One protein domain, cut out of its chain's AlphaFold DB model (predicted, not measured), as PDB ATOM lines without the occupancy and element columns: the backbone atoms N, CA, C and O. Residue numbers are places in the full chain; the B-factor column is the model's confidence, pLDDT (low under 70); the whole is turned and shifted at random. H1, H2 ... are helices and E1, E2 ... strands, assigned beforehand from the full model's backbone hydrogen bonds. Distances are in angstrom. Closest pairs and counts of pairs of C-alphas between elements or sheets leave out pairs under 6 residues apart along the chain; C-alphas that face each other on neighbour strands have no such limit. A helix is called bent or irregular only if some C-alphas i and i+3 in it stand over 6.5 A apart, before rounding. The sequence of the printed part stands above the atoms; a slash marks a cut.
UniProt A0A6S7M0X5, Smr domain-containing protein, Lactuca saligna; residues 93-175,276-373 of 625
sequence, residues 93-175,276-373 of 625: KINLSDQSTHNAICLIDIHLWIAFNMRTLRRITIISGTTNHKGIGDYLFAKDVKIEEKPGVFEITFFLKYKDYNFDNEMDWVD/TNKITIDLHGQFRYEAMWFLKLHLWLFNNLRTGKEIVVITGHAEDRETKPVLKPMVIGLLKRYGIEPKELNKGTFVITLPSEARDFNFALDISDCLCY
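AT A GLANCE: This is residues 93 to 175 and 276 to 373 of the 625 residues of the protein "Smr domain-containing protein" of Lactuca saligna (UniProt A0A6S7M0X5). Two lobes join edge to edge through one strongly twisted sheet of eight strands, each lobe having four strands covered by two helices: E1, E2, E3 and E4 with H1 and H2, then E5, E6, E7 and E8 with H4 and H5. The seam between E1 and E5 is loose, and the short helices H3 and H6 lie off the sheet. The printed part has 181 residues with six named helices and eight named strands, in the order E1 H1 E2 H2 E3 E4 H3 E5 H4 E6 H5 E7 E8 H6; the class is mixed, helices and strands. The sheet is mixed, in the order E3 E4 E2 E1 E5 E6 E8 E7. The whole is compact, with a radius of gyration of the C-alphas of 17.2 A and spans of 46 by 40 by 35 A.

IN THESE COORDINATES: E1, residues 93 to 95, begins at C-alpha 93 (-12.100, -18.990, 9.851). H1, residues 101 to 118, is 25.4 A long; E2 is residues 123 to 127. H2, residues 129 to 142, 19.6 A long, is irregular, with C-alphas 131 and 134 7.6 A apart. E3 is residues 146 to 150 and E4 residues 153 to 157. H3, residues 167 to 170, is only just irregular, with C-alphas 167 and 170 6.9 A apart. E5 is residues 277 to 282; H4, residues 288 to 305, is 25.6 A long and begins at C-alpha 288 (-26.352, -26.679, 10.097). E6, residues 308 to 314, is 16.5 A long; H5, residues 327 to 337, is 15.4 A long. E7 is residues 343 to 346, E8 residues 349 to 353, and H6, residues 368 to 371, ends at C-alpha 371 (-33.855, -33.179, 12.920).

HOW THE PARTS SIT: E1, H1, E2 and E5, H4, E6 are strand-helix-strand units, two parallel neighbour strands with a helix between along the chain; E2, H2, E3 and E6, H5, E7 are split ones, with another strand between the two; the four crossovers are right-handed. H1, H2, H4 and H5 on one face of the sheet make two layers. N 127 and O 94 of E2 and E1 are 2.8 A apart, and N 279 and O 310 of E5 and E6 2.9 A. E1 and E5 are antiparallel, with no N and O within hydrogen-bond range. E3 and E4 form a hairpin, with N 148 and O 155 2.8 A apart, as do E7 and E8, with N 351 and O 343 2.8 A apart. With residues 101 to 105 alone, H1 touches H2 at a steep tilt of 54 degrees, the closest C-alphas being those of Thr 101 and Asn 132, 4.9 A apart. With residues 288 to 292 alone, H4 touches H5, C-alphas of Arg 288 and Leu 327 being closest at 6.3 A. H5 and H6 only just touch, with 3 pairs of C-alphas within 8 A, the closest those of Leu 334 and Asp 369, 7.4 A apart; H3 touches no helix. Every O i to N i+4 pair is within hydrogen-bond range in H1, H4 and H5, and 8 of 10 in H2; H3 and H6 are too short for such a pair.

THE WHOLE: The two farthest C-alphas, those of Trp 173 and Glu 322, are 56.7 A apart. Residues 176 to 275 are not printed, and C-alphas 175 and 276 are 36.1 A apart across the cut. The links E6 to H5 and E8 to H6 are long. Mean pLDDT of the printed part is 78.3; 43 residues are under 70, among them 159 to 175 and 364 to 373.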
ATOM      1  N   LYS A  93     -13.017 -19.948   9.240       84.06
ATOM      2  CA  LYS A  93     -12.100 -18.990   9.851       84.06
ATOM      3  C   LYS A  93     -11.458 -19.619  11.076       84.06
ATOM      4  O   LYS A  93     -12.161 -20.065  11.980       84.06
ATOM      5  N   ILE A  94     -10.132 -19.631  11.094       82.75
ATOM      6  CA  ILE A  94      -9.323 -20.125  12.206       82.75
ATOM      7  C   ILE A  94      -8.560 -18.932  12.750       82.75
ATOM      8  O   ILE A  94      -7.803 -18.295  12.017       82.75
ATOM      9  N   ASN A  95      -8.767 -18.613  14.024       83.88
ATOM     10  CA  ASN A  95      -8.018 -17.547  14.671       83.88
ATOM     11  C   ASN A  95      -6.835 -18.122  15.454       83.88
ATOM     12  O   ASN A  95      -7.027 -18.819  16.447       83.88
ATOM     13  N   LEU A  96      -5.627 -17.808  14.987       83.88
ATOM     14  CA  LEU A  96      -4.339 -18.224  15.541       83.88
ATOM     15  C   LEU A  96      -3.523 -17.031  16.067       83.88
ATOM     16  O   LEU A  96      -2.337 -17.176  16.345       83.88
ATOM     17  N   SER A  97      -4.139 -15.851  16.197       81.56
ATOM     18  CA  SER A  97      -3.446 -14.630  16.632       81.56
ATOM     19  C   SER A  97      -2.851 -14.721  18.039       81.56
ATOM     20  O   SER A  97      -1.787 -14.159  18.275       81.56
ATOM     21  N   ASP A  98      -3.486 -15.485  18.928       76.94
ATOM     22  CA  ASP A  98      -3.025 -15.702  20.306       76.94
ATOM     23  C   ASP A  98      -2.127 -16.947  20.457       76.94
ATOM     24  O   ASP A  98      -1.777 -17.338  21.569       76.94
ATOM     25  N   GLN A  99      -1.789 -17.621  19.353       78.88
ATOM     26  CA  GLN A  99      -0.968 -18.834  19.368       78.88
ATOM     27  C   GLN A  99       0.514 -18.488  19.211       78.88
ATOM     28  O   GLN A  99       0.857 -17.445  18.667       78.88
ATOM     29  N   SER A 100       1.423 -19.359  19.656       81.19
ATOM     30  CA  SER A 100       2.819 -19.253  19.211       81.19
ATOM     31  C   SER A 100       2.901 -19.599  17.715       81.19
ATOM     32  O   SER A 100       2.066 -20.362  17.221       81.19
ATOM     33  N   THR A 101       3.909 -19.105  16.985       79.81
ATOM     34  CA  THR A 101       4.140 -19.489  15.574       79.81
ATOM     35  C   THR A 101       4.121 -21.005  15.390       79.81
ATOM     36  O   THR A 101       3.544 -21.517  14.436       79.81
ATOM     37  N   HIS A 102       4.708 -21.721  16.345       74.19
ATOM     38  CA  HIS A 102       4.808 -23.166  16.306       74.19
ATOM     39  C   HIS A 102       3.439 -23.851  16.463       74.19
ATOM     40  O   HIS A 102       3.047 -24.683  15.645       74.19
ATOM     41  N   ASN A 103       2.660 -23.438  17.465       71.25
ATOM     42  CA  ASN A 103       1.303 -23.946  17.688       71.25
ATOM     43  C   ASN A 103       0.404 -23.637  16.493       71.25
ATOM     44  O   ASN A 103      -0.435 -24.451  16.111       71.25
ATOM     45  N   ALA A 104       0.576 -22.450  15.910       80.00
ATOM     46  CA  ALA A 104      -0.185 -22.028  14.757       80.00
ATOM     47  C   ALA A 104       0.083 -22.936  13.551       80.00
ATOM     48  O   ALA A 104      -0.879 -23.395  12.950       80.00
ATOM     49  N   ILE A 105       1.344 -23.260  13.245       84.44
ATOM     50  CA  ILE A 105       1.710 -24.202  12.168       84.44
ATOM     51  C   ILE A 105       1.052 -25.571  12.383       84.44
ATOM     52  O   ILE A 105       0.384 -26.095  11.497       84.44
ATOM     53  N   CYS A 106       1.132 -26.097  13.598       75.75
ATOM     54  CA  CYS A 106       0.504 -27.364  13.953       75.75
ATOM     55  C   CYS A 106      -1.018 -27.372  13.797       75.75
ATOM     56  O   CYS A 106      -1.611 -28.303  13.249       75.75
ATOM     57  N   LEU A 107      -1.676 -26.312  14.265       77.56
ATOM     58  CA  LEU A 107      -3.110 -26.149  14.072       77.56
ATOM     59  C   LEU A 107      -3.441 -26.005  12.585       77.56
ATOM     60  O   LEU A 107      -4.451 -26.547  12.150       77.56
ATOM     61  N   ILE A 108      -2.605 -25.335  11.795       85.19
ATOM     62  CA  ILE A 108      -2.780 -25.238  10.345       85.19
ATOM     63  C   ILE A 108      -2.772 -26.627   9.716       85.19
ATOM     64  O   ILE A 108      -3.727 -26.933   9.013       85.19
ATOM     65  N   ASP A 109      -1.804 -27.491  10.021       84.00
ATOM     66  CA  ASP A 109      -1.747 -28.848   9.457       84.00
ATOM     67  C   ASP A 109      -2.988 -29.671   9.758       84.00
ATOM     68  O   ASP A 109      -3.569 -30.284   8.863       84.00
ATOM     69  N   ILE A 110      -3.446 -29.616  11.008       79.00
ATOM     70  CA  ILE A 110      -4.690 -30.257  11.424       79.00
ATOM     71  C   ILE A 110      -5.846 -29.766  10.556       79.00
ATOM     72  O   ILE A 110      -6.617 -30.566  10.031       79.00
ATOM     73  N   HIS A 111      -5.986 -28.454  10.388       81.81
ATOM     74  CA  HIS A 111      -7.114 -27.896   9.653       81.81
ATOM     75  C   HIS A 111      -6.992 -28.090   8.138       81.81
ATOM     76  O   HIS A 111      -8.016 -28.289   7.485       81.81
ATOM     77  N   LEU A 112      -5.778 -28.082   7.579       83.31
ATOM     78  CA  LEU A 112      -5.508 -28.449   6.189       83.31
ATOM     79  C   LEU A 112      -5.894 -29.909   5.949       83.31
ATOM     80  O   LEU A 112      -6.603 -30.199   4.986       83.31
ATOM     81  N   TRP A 113      -5.523 -30.812   6.859       81.88
ATOM     82  CA  TRP A 113      -5.907 -32.217   6.789       81.88
ATOM     83  C   TRP A 113      -7.425 -32.401   6.893       81.88
ATOM     84  O   TRP A 113      -8.025 -33.084   6.060       81.88
ATOM     85  N   ILE A 114      -8.072 -31.749   7.867       75.94
ATOM     86  CA  ILE A 114      -9.535 -31.765   8.010       75.94
ATOM     87  C   ILE A 114     -10.192 -31.268   6.719       75.94
ATOM     88  O   ILE A 114     -11.158 -31.868   6.241       75.94
ATOM     89  N   ALA A 115      -9.669 -30.190   6.131       77.94
ATOM     90  CA  ALA A 115     -10.216 -29.614   4.916       77.94
ATOM     91  C   ALA A 115     -10.062 -30.509   3.694       77.94
ATOM     92  O   ALA A 115     -11.025 -30.692   2.943       77.94
ATOM     93  N   PHE A 116      -8.890 -31.115   3.547       75.56
ATOM     94  CA  PHE A 116      -8.608 -32.080   2.500       75.56
ATOM     95  C   PHE A 116      -9.557 -33.284   2.576       75.56
ATOM     96  O   PHE A 116     -10.153 -33.679   1.572       75.56
ATOM     97  N   ASN A 117      -9.785 -33.814   3.781       69.50
ATOM     98  CA  ASN A 117     -10.640 -34.985   3.984       69.50
ATOM     99  C   ASN A 117     -12.130 -34.678   3.862       69.50
ATOM    100  O   ASN A 117     -12.891 -35.517   3.383       69.50
ATOM    101  N   MET A 118     -12.556 -33.473   4.237       66.19
ATOM    102  CA  MET A 118     -13.950 -33.072   4.083       66.19
ATOM    103  C   MET A 118     -14.393 -32.975   2.627       66.19
ATOM    104  O   MET A 118     -15.583 -33.131   2.367       66.19
ATOM    105  N   ARG A 119     -13.484 -32.682   1.684       69.38
ATOM    106  CA  ARG A 119     -13.758 -32.438   0.248       69.38
ATOM    107  C   ARG A 119     -14.789 -31.332  -0.063       69.38
ATOM    108  O   ARG A 119     -14.936 -30.939  -1.217       69.38
ATOM    109  N   THR A 120     -15.490 -30.807   0.939       65.38
ATOM    110  CA  THR A 120     -16.518 -29.761   0.843       65.38
ATOM    111  C   THR A 120     -15.954 -28.365   1.092       65.38
ATOM    112  O   THR A 120     -16.589 -27.367   0.749       65.38
ATOM    113  N   LEU A 121     -14.745 -28.270   1.647       69.19
ATOM    114  CA  LEU A 121     -14.115 -27.000   1.969       69.19
ATOM    115  C   LEU A 121     -13.308 -26.466   0.803       69.19
ATOM    116  O   LEU A 121     -12.299 -27.029   0.395       69.19
ATOM    117  N   ARG A 122     -13.756 -25.323   0.290       78.94
ATOM    118  CA  ARG A 122     -13.063 -24.613  -0.789       78.94
ATOM    119  C   ARG A 122     -12.117 -23.537  -0.286       78.94
ATOM    120  O   ARG A 122     -11.203 -23.156  -1.011       78.94
ATOM    121  N   ARG A 123     -12.352 -23.019   0.921       85.19
ATOM    122  CA  ARG A 123     -11.605 -21.888   1.467       85.19
ATOM    123  C   ARG A 123     -11.393 -22.037   2.970       85.19
ATOM    124  O   ARG A 123     -12.351 -22.268   3.707       85.19
ATOM    125  N   ILE A 124     -10.155 -21.848   3.412       86.38
ATOM    126  CA  ILE A 124      -9.807 -21.626   4.815       86.38
ATOM    127  C   ILE A 124      -9.213 -20.227   4.929       86.38
ATOM    128  O   ILE A 124      -8.374 -19.824   4.134       86.38
ATOM    129  N   THR A 125      -9.646 -19.485   5.932       89.00
ATOM    130  CA  THR A 125      -9.107 -18.187   6.307       89.00
ATOM    131  C   THR A 125      -8.390 -18.344   7.643       89.00
ATOM    132  O   THR A 125      -9.024 -18.601   8.664       89.00
ATOM    133  N   ILE A 126      -7.072 -18.184   7.649       89.00
ATOM    134  CA  ILE A 126      -6.243 -18.224   8.854       89.00
ATOM    135  C   ILE A 126      -5.951 -16.791   9.283       89.00
ATOM    136  O   ILE A 126      -5.318 -16.035   8.553       89.00
ATOM    137  N   ILE A 127      -6.380 -16.416  10.482       89.12
ATOM    138  CA  ILE A 127      -6.061 -15.130  11.103       89.12
ATOM    139  C   ILE A 127      -4.824 -15.358  11.973       89.12
ATOM    140  O   ILE A 127      -4.927 -15.912  13.064       89.12
ATOM    141  N   SER A 128      -3.647 -14.994  11.470       86.69
ATOM    142  CA  SER A 128      -2.350 -15.336  12.073       86.69
ATOM    143  C   SER A 128      -1.915 -14.404  13.206       86.69
ATOM    144  O   SER A 128      -1.075 -14.786  14.017       86.69
ATOM    145  N   GLY A 129      -2.471 -13.190  13.275       83.38
ATOM    146  CA  GLY A 129      -1.937 -12.123  14.128       83.38
ATOM    147  C   GLY A 129      -0.618 -11.553  13.588       83.38
ATOM    148  O   GLY A 129      -0.006 -12.109  12.678       83.38
ATOM    149  N   THR A 130      -0.174 -10.411  14.116       77.56
ATOM    150  CA  THR A 130       1.011  -9.699  13.599       77.56
ATOM    151  C   THR A 130       2.329 -10.396  13.929       77.56
ATOM    152  O   THR A 130       3.275 -10.315  13.152       77.56
ATOM    153  N   THR A 131       2.398 -11.100  15.060       79.69
ATOM    154  CA  THR A 131       3.624 -11.736  15.566       79.69
ATOM    155  C   THR A 131       3.981 -13.024  14.830       79.69
ATOM    156  O   THR A 131       5.159 -13.296  14.623       79.69
ATOM    157  N   ASN A 132       2.982 -13.791  14.388       80.69
ATOM    158  CA  ASN A 132       3.198 -15.095  13.747       80.69
ATOM    159  C   ASN A 132       3.126 -15.036  12.220       80.69
ATOM    160  O   ASN A 132       3.423 -16.032  11.561       80.69
ATOM    161  N   HIS A 133       2.715 -13.892  11.657       86.38
ATOM    162  CA  HIS A 133       2.383 -13.749  10.239       86.38
ATOM    163  C   HIS A 133       3.490 -14.283   9.330       86.38
ATOM    164  O   HIS A 133       3.236 -15.167   8.524       86.38
ATOM    165  N   LYS A 134       4.734 -13.829   9.531       89.19
ATOM    166  CA  LYS A 134       5.870 -14.235   8.696       89.19
ATOM    167  C   LYS A 134       6.123 -15.747   8.741       89.19
ATOM    168  O   LYS A 134       6.187 -16.375   7.696       89.19
ATOM    169  N   GLY A 135       6.220 -16.331   9.938       88.44
ATOM    170  CA  GLY A 135       6.520 -17.760  10.080       88.44
ATOM    171  C   GLY A 135       5.413 -18.663   9.532       88.44
ATOM    172  O   GLY A 135       5.702 -19.694   8.934       88.44
ATOM    173  N   ILE A 136       4.149 -18.255   9.681       87.94
ATOM    174  CA  ILE A 136       3.010 -18.956   9.072       87.94
ATOM    175  C   ILE A 136       3.020 -18.796   7.548       87.94
ATOM    176  O   ILE A 136       2.741 -19.760   6.843       87.94
ATOM    177  N   GLY A 137       3.342 -17.604   7.041       88.56
ATOM    178  CA  GLY A 137       3.471 -17.347   5.609       88.56
ATOM    179  C   GLY A 137       4.521 -18.256   4.979       88.56
ATOM    180  O   GLY A 137       4.187 -19.027   4.083       88.56
ATOM    181  N   ASP A 138       5.747 -18.236   5.511       89.00
ATOM    182  CA  ASP A 138       6.865 -19.072   5.051       89.00
ATOM    183  C   ASP A 138       6.481 -20.566   5.040       89.00
ATOM    184  O   ASP A 138       6.755 -21.276   4.073       89.00
ATOM    185  N   TYR A 139       5.776 -21.028   6.081       89.75
ATOM    186  CA  TYR A 139       5.273 -22.400   6.175       89.75
ATOM    187  C   TYR A 139       4.246 -22.740   5.087       89.75
ATOM    188  O   TYR A 139       4.366 -23.750   4.397       89.75
ATOM    189  N   LEU A 140       3.226 -21.897   4.917       87.94
ATOM    190  CA  LEU A 140       2.169 -22.131   3.936       87.94
ATOM    191  C   LEU A 140       2.708 -22.086   2.502       87.94
ATOM    192  O   LEU A 140       2.272 -22.883   1.673       87.94
ATOM    193  N   PHE A 141       3.666 -21.199   2.207       85.81
ATOM    194  CA  PHE A 141       4.316 -21.135   0.894       85.81
ATOM    195  C   PHE A 141       5.052 -22.434   0.542       85.81
ATOM    196  O   PHE A 141       5.056 -22.820  -0.625       85.81
ATOM    197  N   ALA A 142       5.621 -23.136   1.528       85.94
ATOM    198  CA  ALA A 142       6.268 -24.431   1.309       85.94
ATOM    199  C   ALA A 142       5.269 -25.555   0.966       85.94
ATOM    200  O   ALA A 142       5.629 -26.513   0.291       85.94
ATOM    201  N   LYS A 143       3.999 -25.430   1.374       79.38
ATOM    202  CA  LYS A 143       2.961 -26.461   1.189       79.38
ATOM    203  C   LYS A 143       2.252 -26.428  -0.172       79.38
ATOM    204  O   LYS A 143       1.205 -27.052  -0.310       79.38
ATOM    205  N   ASP A 144       2.764 -25.693  -1.157       77.75
ATOM    206  CA  ASP A 144       2.181 -25.564  -2.509       77.75
ATOM    207  C   ASP A 144       0.658 -25.275  -2.516       77.75
ATOM    208  O   ASP A 144      -0.111 -25.722  -3.369       77.75
ATOM    209  N   VAL A 145       0.179 -24.532  -1.512       80.69
ATOM    210  CA  VAL A 145      -1.208 -24.061  -1.457       80.69
ATOM    211  C   VAL A 145      -1.322 -22.697  -2.118       80.69
ATOM    212  O   VAL A 145      -0.474 -21.822  -1.942       80.69
ATOM    213  N   LYS A 146      -2.423 -22.452  -2.839       83.38
ATOM    214  CA  LYS A 146      -2.699 -21.100  -3.334       83.38
ATOM    215  C   LYS A 146      -3.152 -20.217  -2.173       83.38
ATOM    216  O   LYS A 146      -4.264 -20.379  -1.660       83.38
ATOM    217  N   ILE A 147      -2.299 -19.268  -1.816       88.88
ATOM    218  CA  ILE A 147      -2.518 -18.318  -0.727       88.88
ATOM    219  C   ILE A 147      -2.815 -16.944  -1.325       88.88
ATOM    220  O   ILE A 147      -2.097 -16.461  -2.198       88.88
ATOM    221  N   GLU A 148      -3.875 -16.306  -0.847       90.12
ATOM    222  CA  GLU A 148      -4.071 -14.865  -0.971       90.12
ATOM    223  C   GLU A 148      -3.699 -14.238   0.377       90.12
ATOM    224  O   GLU A 148      -4.401 -14.406   1.379       90.12
ATOM    225  N   GLU A 149      -2.544 -13.577   0.416       86.69
ATOM    226  CA  GLU A 149      -2.032 -12.924   1.617       86.69
ATOM    227  C   GLU A 149      -2.664 -11.540   1.775       86.69
ATOM    228  O   GLU A 149      -2.614 -10.690   0.882       86.69
ATOM    229  N   LYS A 150      -3.268 -11.313   2.940       87.88
ATOM    230  CA  LYS A 150      -3.735 -10.009   3.412       87.88
ATOM    231  C   LYS A 150      -3.034  -9.715   4.740       87.88
ATOM    232  O   LYS A 150      -2.713 -10.653   5.469       87.88
ATOM    233  N   PRO A 151      -2.821  -8.444   5.118       87.62
ATOM    234  CA  PRO A 151      -2.166  -8.122   6.384       87.62
ATOM    235  C   PRO A 151      -2.830  -8.832   7.578       87.62
ATOM    236  O   PRO A 151      -3.985  -8.561   7.907       87.62
ATOM    237  N   GLY A 152      -2.109  -9.770   8.206       84.31
ATOM    238  CA  GLY A 152      -2.586 -10.562   9.351       84.31
ATOM    239  C   GLY A 152      -3.561 -11.706   9.028       84.31
ATOM    240  O   GLY A 152      -4.045 -12.362   9.955       84.31
ATOM    241  N   VAL A 153      -3.860 -11.964   7.750       89.00
ATOM    242  CA  VAL A 153      -4.827 -12.978   7.306       89.00
ATOM    243  C   VAL A 153      -4.314 -13.723   6.071       89.00
ATOM    244  O   VAL A 153      -4.000 -13.115   5.056       89.00
ATOM    245  N   PHE A 154      -4.307 -15.051   6.123       89.12
ATOM    246  CA  PHE A 154      -4.050 -15.907   4.968       89.12
ATOM    247  C   PHE A 154      -5.361 -16.518   4.483       89.12
ATOM    248  O   PHE A 154      -6.041 -17.212   5.240       89.12
ATOM    249  N   GLU A 155      -5.737 -16.279   3.229       88.81
ATOM    250  CA  GLU A 155      -6.831 -17.003   2.580       88.81
ATOM    251  C   GLU A 155      -6.259 -18.138   1.728       88.81
ATOM    252  O   GLU A 155      -5.663 -17.915   0.679       88.81
ATOM    253  N   ILE A 156      -6.465 -19.371   2.178       87.62
ATOM    254  CA  ILE A 156      -6.094 -20.587   1.460       87.62
ATOM    255  C   ILE A 156      -7.295 -21.031   0.637       87.62
ATOM    256  O   ILE A 156      -8.362 -21.319   1.184       87.62
ATOM    257  N   THR A 157      -7.125 -21.100  -0.682       83.88
ATOM    258  CA  THR A 157      -8.149 -21.639  -1.582       83.88
ATOM    259  C   THR A 157      -7.692 -22.984  -2.126       83.88
ATOM    260  O   THR A 157      -6.688 -23.064  -2.831       83.88
ATOM    261  N   PHE A 158      -8.457 -24.036  -1.839       76.62
ATOM    262  CA  PHE A 158      -8.173 -25.370  -2.354       76.62
ATOM    263  C   PHE A 158      -8.707 -25.488  -3.776       76.62
ATOM    264  O   PHE A 158      -9.916 -25.443  -4.017       76.62
ATOM    265  N   PHE A 159      -7.798 -25.675  -4.726       57.03
ATOM    266  CA  PHE A 159      -8.152 -26.103  -6.070       57.03
ATOM    267  C   PHE A 159      -8.147 -27.621  -6.053       57.03
ATOM    268  O   PHE A 159      -7.134 -28.243  -6.345       57.03
ATOM    269  N   LEU A 160      -9.280 -28.232  -5.706       50.75
ATOM    270  CA  LEU A 160      -9.468 -29.662  -5.928       50.75
ATOM    271  C   LEU A 160      -9.568 -29.911  -7.445       50.75
ATOM    272  O   LEU A 160     -10.648 -30.135  -7.988       50.75
ATOM    273  N   LYS A 161      -8.438 -29.844  -8.156       47.66
ATOM    274  CA  LYS A 161      -8.243 -30.681  -9.337       47.66
ATOM    275  C   LYS A 161      -7.942 -32.073  -8.800       47.66
ATOM    276  O   LYS A 161      -7.151 -32.221  -7.879       47.66
ATOM    277  N   TYR A 162      -8.612 -33.074  -9.353       45.06
ATOM    278  CA  TYR A 162      -8.670 -34.465  -8.886       45.06
ATOM    279  C   TYR A 162      -7.309 -35.198  -8.720       45.06
ATOM    280  O   TYR A 162      -7.329 -36.410  -8.523       45.06
ATOM    281  N   LYS A 163      -6.147 -34.533  -8.846       39.75
ATOM    282  CA  LYS A 163      -4.839 -35.188  -8.989       39.75
ATOM    283  C   LYS A 163      -3.627 -34.619  -8.232       39.75
ATOM    284  O   LYS A 163      -2.645 -35.344  -8.181       39.75
ATOM    285  N   ASP A 164      -3.654 -33.433  -7.620       42.81
ATOM    286  CA  ASP A 164      -2.369 -32.719  -7.415       42.81
ATOM    287  C   ASP A 164      -1.990 -32.360  -5.966       42.81
ATOM    288  O   ASP A 164      -1.053 -31.596  -5.771       42.81
ATOM    289  N   TYR A 165      -2.662 -32.883  -4.935       44.59
ATOM    290  CA  TYR A 165      -2.233 -32.631  -3.550       44.59
ATOM    291  C   TYR A 165      -1.789 -33.936  -2.893       44.59
ATOM    292  O   TYR A 165      -2.623 -34.723  -2.442       44.59
ATOM    293  N   ASN A 166      -0.475 -34.173  -2.915       44.22
ATOM    294  CA  ASN A 166       0.164 -35.356  -2.354       44.22
ATOM    295  C   ASN A 166       0.922 -34.966  -1.080       44.22
ATOM    296  O   ASN A 166       1.891 -34.214  -1.152       44.22
ATOM    297  N   PHE A 167       0.481 -35.459   0.082       44.91
ATOM    298  CA  PHE A 167       1.205 -35.281   1.351       44.91
ATOM    299  C   PHE A 167       2.552 -36.036   1.363       44.91
ATOM    300  O   PHE A 167       3.376 -35.793   2.242       44.91
ATOM    301  N   ASP A 168       2.781 -36.905   0.375       41.06
ATOM    302  CA  ASP A 168       3.918 -37.826   0.306       41.06
ATOM    303  C   ASP A 168       5.274 -37.120   0.091       41.06
ATOM    304  O   ASP A 168       6.293 -37.596   0.576       41.06
ATOM    305  N   ASN A 169       5.314 -35.946  -0.557       39.34
ATOM    306  CA  ASN A 169       6.578 -35.354  -1.039       39.34
ATOM    307  C   ASN A 169       7.493 -34.738   0.048       39.34
ATOM    308  O   ASN A 169       8.588 -34.285  -0.271       39.34
ATOM    309  N   GLU A 170       7.081 -34.706   1.318       41.88
ATOM    310  CA  GLU A 170       7.954 -34.345   2.456       41.88
ATOM    311  C   GLU A 170       8.035 -35.460   3.518       41.88
ATOM    312  O   GLU A 170       8.608 -35.260   4.591       41.88
ATOM    313  N   MET A 171       7.481 -36.644   3.230       34.78
ATOM    314  CA  MET A 171       7.426 -37.785   4.153       34.78
ATOM    315  C   MET A 171       8.216 -38.999   3.624       34.78
ATOM    316  O   MET A 171       7.861 -40.142   3.883       34.78
ATOM    317  N   ASP A 172       9.333 -38.731   2.938       33.94
ATOM    318  CA  ASP A 172      10.222 -39.665   2.211       33.94
ATOM    319  C   ASP A 172      10.922 -40.768   3.056       33.94
ATOM    320  O   ASP A 172      11.885 -41.385   2.608       33.94
ATOM    321  N   TRP A 173      10.466 -41.047   4.281       34.84
ATOM    322  CA  TRP A 173      11.001 -42.131   5.127       34.84
ATOM    323  C   TRP A 173       9.945 -43.110   5.648       34.84
ATOM    324  O   TRP A 173      10.245 -43.919   6.526       34.84
ATOM    325  N   VAL A 174       8.721 -43.082   5.118       35.69
ATOM    326  CA  VAL A 174       7.702 -44.084   5.445       35.69
ATOM    327  C   VAL A 174       7.126 -44.623   4.143       35.69
ATOM    328  O   VAL A 174       6.494 -43.888   3.395       35.69
ATOM    329  N   ASP A 175       7.410 -45.899   3.872       33.44
ATOM    330  CA  ASP A 175       7.038 -46.615   2.651       33.44
ATOM    331  C   ASP A 175       5.591 -46.353   2.204       33.44
ATOM    332  O   ASP A 175       4.657 -46.349   3.010       33.44
ATOM    333  N   THR A 276      -2.537 -23.409  28.005       63.78
ATOM    334  CA  THR A 276      -3.951 -23.088  27.791       63.78
ATOM    335  C   THR A 276      -4.187 -22.877  26.300       63.78
ATOM    336  O   THR A 276      -4.381 -21.749  25.851       63.78
ATOM    337  N   ASN A 277      -4.141 -23.955  25.510       73.50
ATOM    338  CA  ASN A 277      -4.533 -23.863  24.110       73.50
ATOM    339  C   ASN A 277      -6.038 -23.624  24.067       73.50
ATOM    340  O   ASN A 277      -6.849 -24.508  24.369       73.50
ATOM    341  N   LYS A 278      -6.381 -22.386  23.728       82.69
ATOM    342  CA  LYS A 278      -7.735 -21.940  23.460       82.69
ATOM    343  C   LYS A 278      -7.931 -21.907  21.955       82.69
ATOM    344  O   LYS A 278      -7.267 -21.144  21.256       82.69
ATOM    345  N   ILE A 279      -8.828 -22.745  21.460       85.62
ATOM    346  CA  ILE A 279      -9.022 -22.948  20.023       85.62
ATOM    347  C   ILE A 279     -10.339 -22.321  19.629       85.62
ATOM    348  O   ILE A 279     -11.381 -22.709  20.142       85.62
ATOM    349  N   THR A 280     -10.299 -21.336  18.734       89.56
ATOM    350  CA  THR A 280     -11.507 -20.631  18.300       89.56
ATOM    351  C   THR A 280     -11.991 -21.163  16.963       89.56
ATOM    352  O   THR A 280     -11.274 -21.106  15.968       89.56
ATOM    353  N   ILE A 281     -13.232 -21.634  16.957       91.50
ATOM    354  CA  ILE A 281     -13.945 -22.188  15.818       91.50
ATOM    355  C   ILE A 281     -15.092 -21.244  15.478       91.50
ATOM    356  O   ILE A 281     -16.023 -21.073  16.273       91.50
ATOM    357  N   ASP A 282     -15.048 -20.656  14.286       91.75
ATOM    358  CA  ASP A 282     -16.151 -19.849  13.775       91.75
ATOM    359  C   ASP A 282     -17.106 -20.699  12.927       91.75
ATOM    360  O   ASP A 282     -16.794 -21.088  11.800       91.75
ATOM    361  N   LEU A 283     -18.273 -21.001  13.499       93.12
ATOM    362  CA  LEU A 283     -19.379 -21.702  12.842       93.12
ATOM    363  C   LEU A 283     -20.410 -20.725  12.262       93.12
ATOM    364  O   LEU A 283     -21.405 -21.154  11.673       93.12
ATOM    365  N   HIS A 284     -20.239 -19.416  12.451       90.44
ATOM    366  CA  HIS A 284     -21.222 -18.439  12.012       90.44
ATOM    367  C   HIS A 284     -21.393 -18.464  10.488       90.44
ATOM    368  O   HIS A 284     -20.435 -18.474   9.719       90.44
ATOM    369  N   GLY A 285     -22.652 -18.459  10.043       84.44
ATOM    370  CA  GLY A 285     -23.003 -18.477   8.622       84.44
ATOM    371  C   GLY A 285     -22.839 -19.840   7.944       84.44
ATOM    372  O   GLY A 285     -23.216 -19.971   6.781       84.44
ATOM    373  N   GLN A 286     -22.339 -20.858   8.654       84.94
ATOM    374  CA  GLN A 286     -22.269 -22.218   8.133       84.94
ATOM    375  C   GLN A 286     -23.659 -22.866   8.097       84.94
ATOM    376  O   GLN A 286     -24.543 -22.559   8.904       84.94
ATOM    377  N   PHE A 287     -23.869 -23.783   7.148       86.25
ATOM    378  CA  PHE A 287     -25.075 -24.599   7.149       86.25
ATOM    379  C   PHE A 287     -25.018 -25.605   8.311       86.25
ATOM    380  O   PHE A 287     -23.955 -25.957   8.825       86.25
ATOM    381  N   ARG A 288     -26.200 -25.972   8.815       87.81
ATOM    382  CA  ARG A 288     -26.352 -26.679  10.097       87.81
ATOM    383  C   ARG A 288     -25.534 -27.958  10.181       87.81
ATOM    384  O   ARG A 288     -24.959 -28.247  11.227       87.81
ATOM    385  N   TYR A 289     -25.544 -28.729   9.101       86.44
ATOM    386  CA  TYR A 289     -24.925 -30.042   9.068       86.44
ATOM    387  C   TYR A 289     -23.401 -29.924   9.140       86.44
ATOM    388  O   TYR A 289     -22.779 -30.551   9.993       86.44
ATOM    389  N   GLU A 290     -22.815 -29.051   8.324       85.19
ATOM    390  CA  GLU A 290     -21.381 -28.777   8.281       85.19
ATOM    391  C   GLU A 290     -20.909 -28.196   9.610       85.19
ATOM    392  O   GLU A 290     -19.919 -28.673  10.157       85.19
ATOM    393  N   ALA A 291     -21.656 -27.250  10.187       89.25
ATOM    394  CA  ALA A 291     -21.318 -26.661  11.479       89.25
ATOM    395  C   ALA A 291     -21.269 -27.706  12.603       89.25
ATOM    396  O   ALA A 291     -20.351 -27.709  13.426       89.25
ATOM    397  N   MET A 292     -22.252 -28.613  12.651       92.81
ATOM    398  CA  MET A 292     -22.289 -29.669  13.669       92.81
ATOM    399  C   MET A 292     -21.229 -30.722  13.440       92.81
ATOM    400  O   MET A 292     -20.614 -31.183  14.400       92.81
ATOM    401  N   TRP A 293     -20.997 -31.086  12.187       87.62
ATOM    402  CA  TRP A 293     -19.941 -32.013  11.829       87.62
ATOM    403  C   TRP A 293     -18.572 -31.460  12.237       87.62
ATOM    404  O   TRP A 293     -17.803 -32.145  12.909       87.62
ATOM    405  N   PHE A 294     -18.320 -30.184  11.939       86.88
ATOM    406  CA  PHE A 294     -17.083 -29.503  12.298       86.88
ATOM    407  C   PHE A 294     -16.885 -29.443  13.811       86.88
ATOM    408  O   PHE A 294     -15.826 -29.823  14.309       86.88
ATOM    409  N   LEU A 295     -17.926 -29.054  14.554       92.94
ATOM    410  CA  LEU A 295     -17.882 -29.018  16.011       92.94
ATOM    411  C   LEU A 295     -17.604 -30.401  16.617       92.94
ATOM    412  O   LEU A 295     -16.738 -30.518  17.481       92.94
ATOM    413  N   LYS A 296     -18.301 -31.449  16.160       92.25
ATOM    414  CA  LYS A 296     -18.084 -32.830  16.620       92.25
ATOM    415  C   LYS A 296     -16.645 -33.277  16.376       92.25
ATOM    416  O   LYS A 296     -16.016 -33.822  17.277       92.25
ATOM    417  N   LEU A 297     -16.107 -33.000  15.188       87.06
ATOM    418  CA  LEU A 297     -14.731 -33.350  14.857       87.06
ATOM    419  C   LEU A 297     -13.729 -32.645  15.776       87.06
ATOM    420  O   LEU A 297     -12.815 -33.292  16.271       87.06
ATOM    421  N   HIS A 298     -13.930 -31.356  16.062       88.62
ATOM    422  CA  HIS A 298     -13.044 -30.607  16.958       88.62
ATOM    423  C   HIS A 298     -13.145 -31.098  18.402       88.62
ATOM    424  O   HIS A 298     -12.123 -31.291  19.051       88.62
ATOM    425  N   LEU A 299     -14.358 -31.351  18.899       90.88
ATOM    426  CA  LEU A 299     -14.554 -31.928  20.230       90.88
ATOM    427  C   LEU A 299     -13.850 -33.279  20.353       90.88
ATOM    428  O   LEU A 299     -13.170 -33.523  21.344       90.88
ATOM    429  N   TRP A 300     -13.982 -34.138  19.342       86.88
ATOM    430  CA  TRP A 300     -13.339 -35.447  19.339       86.88
ATOM    431  C   TRP A 300     -11.823 -35.305  19.288       86.88
ATOM    432  O   TRP A 300     -11.122 -35.872  20.121       86.88
ATOM    433  N   LEU A 301     -11.318 -34.504  18.355       83.19
ATOM    434  CA  LEU A 301      -9.896 -34.299  18.166       83.19
ATOM    435  C   LEU A 301      -9.242 -33.750  19.439       83.19
ATOM    436  O   LEU A 301      -8.345 -34.377  19.992       83.19
ATOM    437  N   PHE A 302      -9.721 -32.618  19.955       84.38
ATOM    438  CA  PHE A 302      -9.066 -31.952  21.082       84.38
ATOM    439  C   PHE A 302      -9.241 -32.682  22.409       84.38
ATOM    440  O   PHE A 302      -8.357 -32.602  23.258       84.38
ATOM    441  N   ASN A 303     -10.302 -33.474  22.563       84.38
ATOM    442  CA  ASN A 303     -10.417 -34.388  23.695       84.38
ATOM    443  C   ASN A 303      -9.365 -35.504  23.661       84.38
ATOM    444  O   ASN A 303      -8.853 -35.889  24.709       84.38
ATOM    445  N   ASN A 304      -9.024 -36.012  22.472       77.31
ATOM    446  CA  ASN A 304      -7.985 -37.033  22.329       77.31
ATOM    447  C   ASN A 304      -6.574 -36.445  22.443       77.31
ATOM    448  O   ASN A 304      -5.696 -37.076  23.024       77.31
ATOM    449  N   LEU A 305      -6.360 -35.223  21.947       71.38
ATOM    450  CA  LEU A 305      -5.051 -34.566  22.006       71.38
ATOM    451  C   LEU A 305      -4.659 -34.103  23.401       71.38
ATOM    452  O   LEU A 305      -3.473 -33.922  23.656       71.38
ATOM    453  N   ARG A 306      -5.630 -33.865  24.291       69.88
ATOM    454  CA  ARG A 306      -5.428 -33.349  25.660       69.88
ATOM    455  C   ARG A 306      -4.663 -32.016  25.750       69.88
ATOM    456  O   ARG A 306      -4.442 -31.512  26.846       69.88
ATOM    457  N   THR A 307      -4.285 -31.426  24.616       66.44
ATOM    458  CA  THR A 307      -3.575 -30.147  24.510       66.44
ATOM    459  C   THR A 307      -4.538 -28.969  24.473       66.44
ATOM    460  O   THR A 307      -4.216 -27.909  25.001       66.44
ATOM    461  N   GLY A 308      -5.723 -29.142  23.876       66.62
ATOM    462  CA  GLY A 308      -6.800 -28.154  23.863       66.62
ATOM    463  C   GLY A 308      -7.598 -28.214  25.158       66.62
ATOM    464  O   GLY A 308      -8.354 -29.157  25.366       66.62
ATOM    465  N   LYS A 309      -7.454 -27.210  26.028       80.88
ATOM    466  CA  LYS A 309      -8.252 -27.128  27.265       80.88
ATOM    467  C   LYS A 309      -9.596 -26.457  27.039       80.88
ATOM    468  O   LYS A 309     -10.580 -26.791  27.694       80.88
ATOM    469  N   GLU A 310      -9.632 -25.503  26.116       90.88
ATOM    470  CA  GLU A 310     -10.822 -24.719  25.832       90.88
ATOM    471  C   GLU A 310     -11.050 -24.609  24.330       90.88
ATOM    472  O   GLU A 310     -10.163 -24.222  23.570       90.88
ATOM    473  N   ILE A 311     -12.274 -24.895  23.905       93.25
ATOM    474  CA  ILE A 311     -12.740 -24.604  22.554       93.25
ATOM    475  C   ILE A 311     -13.709 -23.429  22.637       93.25
ATOM    476  O   ILE A 311     -14.735 -23.506  23.308       93.25
ATOM    477  N   VAL A 312     -13.403 -22.338  21.945       94.88
ATOM    478  CA  VAL A 312     -14.344 -21.244  21.712       94.88
ATOM    479  C   VAL A 312     -15.128 -21.533  20.450       94.88
ATOM    480  O   VAL A 312     -14.545 -21.697  19.386       94.88
ATOM    481  N   VAL A 313     -16.447 -21.542  20.540       95.69
ATOM    482  CA  VAL A 313     -17.338 -21.765  19.404       95.69
ATOM    483  C   VAL A 313     -18.158 -20.513  19.163       95.69
ATOM    484  O   VAL A 313     -18.947 -20.118  20.020       95.69
ATOM    485  N   ILE A 314     -17.997 -19.904  17.992       95.19
ATOM    486  CA  ILE A 314     -18.779 -18.749  17.551       95.19
ATOM    487  C   ILE A 314     -19.902 -19.272  16.655       95.19
ATOM    488  O   ILE A 314     -19.674 -19.671  15.522       95.19
ATOM    489  N   THR A 315     -21.135 -19.298  17.156       94.00
ATOM    490  CA  THR A 315     -22.334 -19.627  16.361       94.00
ATOM    491  C   THR A 315     -22.915 -18.410  15.647       94.00
ATOM    492  O   THR A 315     -23.802 -18.542  14.802       94.00
ATOM    493  N   GLY A 316     -22.423 -17.225  16.014       88.75
ATOM    494  CA  GLY A 316     -22.918 -15.933  15.572       88.75
ATOM    495  C   GLY A 316     -24.153 -15.462  16.325       88.75
ATOM    496  O   GLY A 316     -24.765 -16.198  17.106       88.75
ATOM    497  N   HIS A 317     -24.495 -14.203  16.075       82.50
ATOM    498  CA  HIS A 317     -25.492 -13.456  16.820       82.50
ATOM    499  C   HIS A 317     -26.698 -13.129  15.938       82.50
ATOM    500  O   HIS A 317     -26.584 -12.332  15.012       82.50
ATOM    501  N   ALA A 318     -27.847 -13.756  16.193       69.25
ATOM    502  CA  ALA A 318     -29.091 -13.438  15.489       69.25
ATOM    503  C   ALA A 318     -30.054 -12.737  16.452       69.25
ATOM    504  O   ALA A 318     -30.974 -13.365  16.970       69.25
ATOM    505  N   GLU A 319     -29.801 -11.460  16.743       60.03
ATOM    506  CA  GLU A 319     -30.774 -10.621  17.463       60.03
ATOM    507  C   GLU A 319     -31.748  -9.900  16.532       60.03
ATOM    508  O   GLU A 319     -32.905  -9.746  16.898       60.03
ATOM    509  N   ASP A 320     -31.330  -9.570  15.307       55.22
ATOM    510  CA  ASP A 320     -32.089  -8.662  14.431       55.22
ATOM    511  C   ASP A 320     -32.630  -9.319  13.154       55.22
ATOM    512  O   ASP A 320     -33.001  -8.641  12.197       55.22
ATOM    513  N   ARG A 321     -32.654 -10.654  13.090       58.75
ATOM    514  CA  ARG A 321     -33.250 -11.364  11.951       58.75
ATOM    515  C   ARG A 321     -34.548 -12.018  12.391       58.75
ATOM    516  O   ARG A 321     -34.575 -12.725  13.392       58.75
ATOM    517  N   GLU A 322     -35.596 -11.852  11.586       66.25
ATOM    518  CA  GLU A 322     -36.875 -12.570  11.731       66.25
ATOM    519  C   GLU A 322     -36.683 -14.100  11.798       66.25
ATOM    520  O   GLU A 322     -37.535 -14.837  12.298       66.25
ATOM    521  N   THR A 323     -35.537 -14.598  11.325       66.81
ATOM    522  CA  THR A 323     -35.150 -16.003  11.387       66.81
ATOM    523  C   THR A 323     -34.440 -16.336  12.703       66.81
ATOM    524  O   THR A 323     -33.320 -15.901  12.968       66.81
ATOM    525  N   LYS A 324     -35.096 -17.165  13.532       73.50
ATOM    526  CA  LYS A 324     -34.554 -17.675  14.804       73.50
ATOM    527  C   LYS A 324     -33.139 -18.266  14.606       73.50
ATOM    528  O   LYS A 324     -32.944 -19.038  13.663       73.50
ATOM    529  N   PRO A 325     -32.158 -17.977  15.490       78.25
ATOM    530  CA  PRO A 325     -30.823 -18.570  15.411       78.25
ATOM    531  C   PRO A 325     -30.914 -20.088  15.526       78.25
ATOM    532  O   PRO A 325     -31.304 -20.612  16.567       78.25
ATOM    533  N   VAL A 326     -30.528 -20.802  14.469       87.69
ATOM    534  CA  VAL A 326     -30.644 -22.266  14.436       87.69
ATOM    535  C   VAL A 326     -29.394 -22.961  14.983       87.69
ATOM    536  O   VAL A 326     -29.498 -23.973  15.666       87.69
ATOM    537  N   LEU A 327     -28.203 -22.395  14.758       91.31
ATOM    538  CA  LEU A 327     -26.940 -23.005  15.197       91.31
ATOM    539  C   LEU A 327     -26.747 -22.961  16.714       91.31
ATOM    540  O   LEU A 327     -26.372 -23.968  17.309       91.31
ATOM    541  N   LYS A 328     -27.033 -21.815  17.348       93.44
ATOM    542  CA  LYS A 328     -26.897 -21.626  18.801       93.44
ATOM    543  C   LYS A 328     -27.573 -22.751  19.610       93.44
ATOM    544  O   LYS A 328     -26.890 -23.392  20.411       93.44
ATOM    545  N   PRO A 329     -28.875 -23.042  19.420       93.50
ATOM    546  CA  PRO A 329     -29.533 -24.099  20.177       93.50
ATOM    547  C   PRO A 329     -29.028 -25.502  19.808       93.50
ATOM    548  O   PRO A 329     -28.931 -26.343  20.697       93.50
ATOM    549  N   MET A 330     -28.622 -25.753  18.556       93.88
ATOM    550  CA  MET A 330     -28.031 -27.038  18.155       93.88
ATOM    551  C   MET A 330     -26.694 -27.312  18.858       93.88
ATOM    552  O   MET A 330     -26.503 -28.409  19.380       93.88
ATOM    553  N   VAL A 331     -25.810 -26.310  18.947       94.50
ATOM    554  CA  VAL A 331     -24.549 -26.410  19.704       94.50
ATOM    555  C   VAL A 331     -24.828 -26.701  21.176       94.50
ATOM    556  O   VAL A 331     -24.276 -27.650  21.726       94.50
ATOM    557  N   ILE A 332     -25.728 -25.942  21.810       94.69
ATOM    558  CA  ILE A 332     -26.102 -26.175  23.214       94.69
ATOM    559  C   ILE A 332     -26.671 -27.590  23.400       94.69
ATOM    560  O   ILE A 332     -26.310 -28.277  24.354       94.69
ATOM    561  N   GLY A 333     -27.550 -28.037  22.498       94.19
ATOM    562  CA  GLY A 333     -28.160 -29.365  22.544       94.19
ATOM    563  C   GLY A 333     -27.144 -30.496  22.374       94.19
ATOM    564  O   GLY A 333     -27.232 -31.509  23.068       94.19
ATOM    565  N   LEU A 334     -26.151 -30.328  21.498       94.44
ATOM    566  CA  LEU A 334     -25.032 -31.261  21.375       94.44
ATOM    567  C   LEU A 334     -24.243 -31.336  22.687       94.44
ATOM    568  O   LEU A 334     -24.088 -32.418  23.241       94.44
ATOM    569  N   LEU A 335     -23.798 -30.200  23.221       94.00
ATOM    570  CA  LEU A 335     -22.938 -30.170  24.408       94.00
ATOM    571  C   LEU A 335     -23.636 -30.729  25.651       94.00
ATOM    572  O   LEU A 335     -23.061 -31.560  26.352       94.00
ATOM    573  N   LYS A 336     -24.913 -30.384  25.857       93.38
ATOM    574  CA  LYS A 336     -25.727 -30.947  26.944       93.38
ATOM    575  C   LYS A 336     -25.850 -32.466  26.857       93.38
ATOM    576  O   LYS A 336     -25.759 -33.132  27.883       93.38
ATOM    577  N   ARG A 337     -26.017 -33.028  25.652       91.81
ATOM    578  CA  ARG A 337     -26.096 -34.488  25.458       91.81
ATOM    579  C   ARG A 337     -24.822 -35.216  25.871       91.81
ATOM    580  O   ARG A 337     -24.913 -36.338  26.352       91.81
ATOM    581  N   TYR A 338     -23.666 -34.571  25.748       89.06
ATOM    582  CA  TYR A 338     -22.385 -35.121  26.198       89.06
ATOM    583  C   TYR A 338     -21.987 -34.675  27.615       89.06
ATOM    584  O   TYR A 338     -20.844 -34.871  28.036       89.06
ATOM    585  N   GLY A 339     -22.920 -34.077  28.368       91.19
ATOM    586  CA  GLY A 339     -22.680 -33.620  29.735       91.19
ATOM    587  C   GLY A 339     -21.592 -32.549  29.818       91.19
ATOM    588  O   GLY A 339     -20.798 -32.563  30.760       91.19
ATOM    589  N   ILE A 340     -21.503 -31.688  28.802       92.50
ATOM    590  CA  ILE A 340     -20.639 -30.511  28.795       92.50
ATOM    591  C   ILE A 340     -21.524 -29.284  28.967       92.50
ATOM    592  O   ILE A 340     -22.456 -29.066  28.191       92.50
ATOM    593  N   GLU A 341     -21.219 -28.468  29.968       92.94
ATOM    594  CA  GLU A 341     -21.899 -27.195  30.178       92.94
ATOM    595  C   GLU A 341     -21.142 -26.085  29.436       92.94
ATOM    596  O   GLU A 341     -20.055 -25.695  29.867       92.94
ATOM    597  N   PRO A 342     -21.660 -25.572  28.301       93.06
ATOM    598  CA  PRO A 342     -21.027 -24.443  27.635       93.06
ATOM    599  C   PRO A 342     -21.171 -23.176  28.474       93.06
ATOM    600  O   PRO A 342     -22.271 -22.825  28.903       93.06
ATOM    601  N   LYS A 343     -20.078 -22.427  28.615       95.38
ATOM    602  CA  LYS A 343     -20.098 -21.080  29.184       95.38
ATOM    603  C   LYS A 343     -20.241 -20.063  28.057       95.38
ATOM    604  O   LYS A 343     -19.318 -19.877  27.271       95.38
ATOM    605  N   GLU A 344     -21.388 -19.403  27.953       95.12
ATOM    606  CA  GLU A 344     -21.563 -18.317  26.983       95.12
ATOM    607  C   GLU A 344     -20.703 -17.110  27.408       95.12
ATOM    608  O   GLU A 344     -20.862 -16.593  28.511       95.12
ATOM    609  N   LEU A 345     -19.751 -16.697  26.562       93.06
ATOM    610  CA  LEU A 345     -18.927 -15.504  26.803       93.06
ATOM    611  C   LEU A 345     -19.646 -14.238  26.354       93.06
ATOM    612  O   LEU A 345     -19.669 -13.245  27.066       93.06
ATOM    613  N   ASN A 346     -20.201 -14.296  25.148       92.31
ATOM    614  CA  ASN A 346     -20.937 -13.233  24.483       92.31
ATOM    615  C   ASN A 346     -22.096 -13.878  23.731       92.31
ATOM    616  O   ASN A 346     -22.081 -15.086  23.491       92.31
ATOM    617  N   LYS A 347     -23.075 -13.076  23.313       90.69
ATOM    618  CA  LYS A 347     -24.237 -13.582  22.585       90.69
ATOM    619  C   LYS A 347     -23.793 -14.326  21.314       90.69
ATOM    620  O   LYS A 347     -23.248 -13.729  20.390       90.69
ATOM    621  N   GLY A 348     -23.993 -15.646  21.307       89.81
ATOM    622  CA  GLY A 348     -23.593 -16.514  20.196       89.81
ATOM    623  C   GLY A 348     -22.138 -16.992  20.211       89.81
ATOM    624  O   GLY A 348     -21.687 -17.530  19.203       89.81
ATOM    625  N   THR A 349     -21.417 -16.834  21.325       94.94
ATOM    626  CA  THR A 349     -20.050 -17.342  21.507       94.94
ATOM    627  C   THR A 349     -19.941 -18.135  22.802       94.94
ATOM    628  O   THR A 349     -20.176 -17.606  23.888       94.94
ATOM    629  N   PHE A 350     -19.511 -19.388  22.702       95.06
ATOM    630  CA  PHE A 350     -19.385 -20.312  23.827       95.06
ATOM    631  C   PHE A 350     -17.934 -20.681  24.081       95.06
ATOM    632  O   PHE A 350     -17.196 -20.916  23.136       95.06
ATOM    633  N   VAL A 351     -17.546 -20.794  25.345       95.62
ATOM    634  CA  VAL A 351     -16.350 -21.519  25.774       95.62
ATOM    635  C   VAL A 351     -16.776 -22.897  26.237       95.62
ATOM    636  O   VAL A 351     -17.670 -23.049  27.070       95.62
ATOM    637  N   ILE A 352     -16.113 -23.895  25.679       94.69
ATOM    638  CA  ILE A 352     -16.267 -25.301  25.990       94.69
ATOM    639  C   ILE A 352     -14.975 -25.727  26.664       94.69
ATOM    640  O   ILE A 352     -13.949 -25.879  26.001       94.69
ATOM    641  N   THR A 353     -15.016 -25.903  27.978       92.62
ATOM    642  CA  THR A 353     -13.893 -26.484  28.708       92.62
ATOM    643  C   THR A 353     -13.937 -27.992  28.512       92.62
ATOM    644  O   THR A 353     -14.910 -28.647  28.894       92.62
ATOM    645  N   LEU A 354     -12.905 -28.538  27.874       88.56
ATOM    646  CA  LEU A 354     -12.770 -29.978  27.736       88.56
ATOM    647  C   LEU A 354     -12.339 -30.575  29.084       88.56
ATOM    648  O   LEU A 354     -11.534 -29.970  29.798       88.56
ATOM    649  N   PRO A 355     -12.894 -31.733  29.475       81.81
ATOM    650  CA  PRO A 355     -12.496 -32.402  30.706       81.81
ATOM    651  C   PRO A 355     -11.015 -32.797  30.649       81.81
ATOM    652  O   PRO A 355     -10.490 -33.132  29.591       81.81
ATOM    653  N   SER A 356     -10.342 -32.780  31.804       73.31
ATOM    654  CA  SER A 356      -8.942 -33.216  31.927       73.31
ATOM    655  C   SER A 356      -8.763 -34.708  31.642       73.31
ATOM    656  O   SER A 356      -7.701 -35.143  31.202       73.31
ATOM    657  N   GLU A 357      -9.807 -35.493  31.901       74.38
ATOM    658  CA  GLU A 357      -9.879 -36.906  31.554       74.38
ATOM    659  C   GLU A 357     -10.532 -37.061  30.182       74.38
ATOM    660  O   GLU A 357     -11.581 -36.466  29.917       74.38
ATOM    661  N   ALA A 358      -9.918 -37.874  29.319       67.50
ATOM    662  CA  ALA A 358     -10.463 -38.162  27.999       67.50
ATOM    663  C   ALA A 358     -11.860 -38.777  28.150       67.50
ATOM    664  O   ALA A 358     -12.014 -39.849  28.736       67.50
ATOM    665  N   ARG A 359     -12.882 -38.097  27.625       75.00
ATOM    666  CA  ARG A 359     -14.231 -38.663  27.531       75.00
ATOM    667  C   ARG A 359     -14.381 -39.449  26.242       75.00
ATOM    668  O   ARG A 359     -13.900 -39.027  25.193       75.00
ATOM    669  N   ASP A 360     -15.142 -40.533  26.296       74.12
ATOM    670  CA  ASP A 360     -15.560 -41.242  25.093       74.12
ATOM    671  C   ASP A 360     -16.619 -40.425  24.347       74.12
ATOM    672  O   ASP A 360     -17.831 -40.581  24.522       74.12
ATOM    673  N   PHE A 361     -16.156 -39.528  23.479       78.25
ATOM    674  CA  PHE A 361     -17.013 -38.879  22.502       78.25
ATOM    675  C   PHE A 361     -17.350 -39.854  21.378       78.25
ATOM    676  O   PHE A 361     -16.736 -39.856  20.312       78.25
ATOM    677  N   ASN A 362     -18.366 -40.685  21.600       75.62
ATOM    678  CA  ASN A 362     -18.968 -41.458  20.524       75.62
ATOM    679  C   ASN A 362     -19.967 -40.570  19.777       75.62
ATOM    680  O   ASN A 362     -21.176 -40.609  20.022       75.62
ATOM    681  N   PHE A 363     -19.454 -39.702  18.907       76.38
ATOM    682  CA  PHE A 363     -20.295 -38.952  17.988       76.38
ATOM    683  C   PHE A 363     -20.866 -39.914  16.952       76.38
ATOM    684  O   PHE A 363     -20.271 -40.162  15.904       76.38
ATOM    685  N   ALA A 364     -22.062 -40.445  17.216       57.19
ATOM    686  CA  ALA A 364     -22.885 -40.913  16.121       57.19
ATOM    687  C   ALA A 364     -23.113 -39.699  15.205       57.19
ATOM    688  O   ALA A 364     -23.646 -38.665  15.622       57.19
ATOM    689  N   LEU A 365     -22.654 -39.786  13.958       51.16
ATOM    690  CA  LEU A 365     -23.084 -38.883  12.891       51.16
ATOM    691  C   LEU A 365     -24.517 -39.258  12.507       51.16
ATOM    692  O   LEU A 365     -24.787 -39.689  11.394       51.16
ATOM    693  N   ASP A 366     -25.417 -39.188  13.482       53.56
ATOM    694  CA  ASP A 366     -26.834 -39.359  13.258       53.56
ATOM    695  C   ASP A 366     -27.414 -37.993  12.881       53.56
ATOM    696  O   ASP A 366     -27.188 -36.977  13.551       53.56
ATOM    697  N   ILE A 367     -28.131 -37.972  11.759       55.03
ATOM    698  CA  ILE A 367     -28.856 -36.806  11.248       55.03
ATOM    699  C   ILE A 367     -29.941 -36.393  12.258       55.03
ATOM    700  O   ILE A 367     -30.382 -35.242  12.238       55.03
ATOM    701  N   SER A 368     -30.315 -37.278  13.194       58.69
ATOM    702  CA  SER A 368     -31.218 -36.976  14.308       58.69
ATOM    703  C   SER A 368     -30.844 -35.686  15.045       58.69
ATOM    704  O   SER A 368     -31.724 -34.873  15.324       58.69
ATOM    705  N   ASP A 369     -29.551 -35.390  15.218       60.19
ATOM    706  CA  ASP A 369     -29.078 -34.146  15.842       60.19
ATOM    707  C   ASP A 369     -29.507 -32.874  15.096       60.19
ATOM    708  O   ASP A 369     -29.656 -31.816  15.708       60.19
ATOM    709  N   CYS A 370     -29.710 -32.976  13.781       57.06
ATOM    710  CA  CYS A 370     -30.203 -31.899  12.928       57.06
ATOM    711  C   CYS A 370     -31.738 -31.877  12.828       57.06
ATOM    712  O   CYS A 370     -32.311 -30.823  12.541       57.06
ATOM    713  N   LEU A 371     -32.405 -33.011  13.069       52.06
ATOM    714  CA  LEU A 371     -33.855 -33.179  12.920       52.06
ATOM    715  C   LEU A 371     -34.640 -32.791  14.180       52.06
ATOM    716  O   LEU A 371     -35.756 -32.287  14.064       52.06
ATOM    717  N   CYS A 372     -34.055 -32.925  15.377       48.41
ATOM    718  CA  CYS A 372     -34.739 -32.625  16.643       48.41
ATOM    719  C   CYS A 372     -35.182 -31.157  16.814       48.41
ATOM    720  O   CYS A 372     -35.962 -30.862  17.714       48.41
ATOM    721  N   TYR A 373     -34.713 -30.232  15.969       50.91
ATOM    722  CA  TYR A 373     -35.034 -28.801  16.059       50.91
ATOM    723  C   TYR A 373     -36.101 -28.312  15.069       50.91
ATOM    724  O   TYR A 373     -36.403 -27.120  15.040       50.91
TER     725      TYR A 373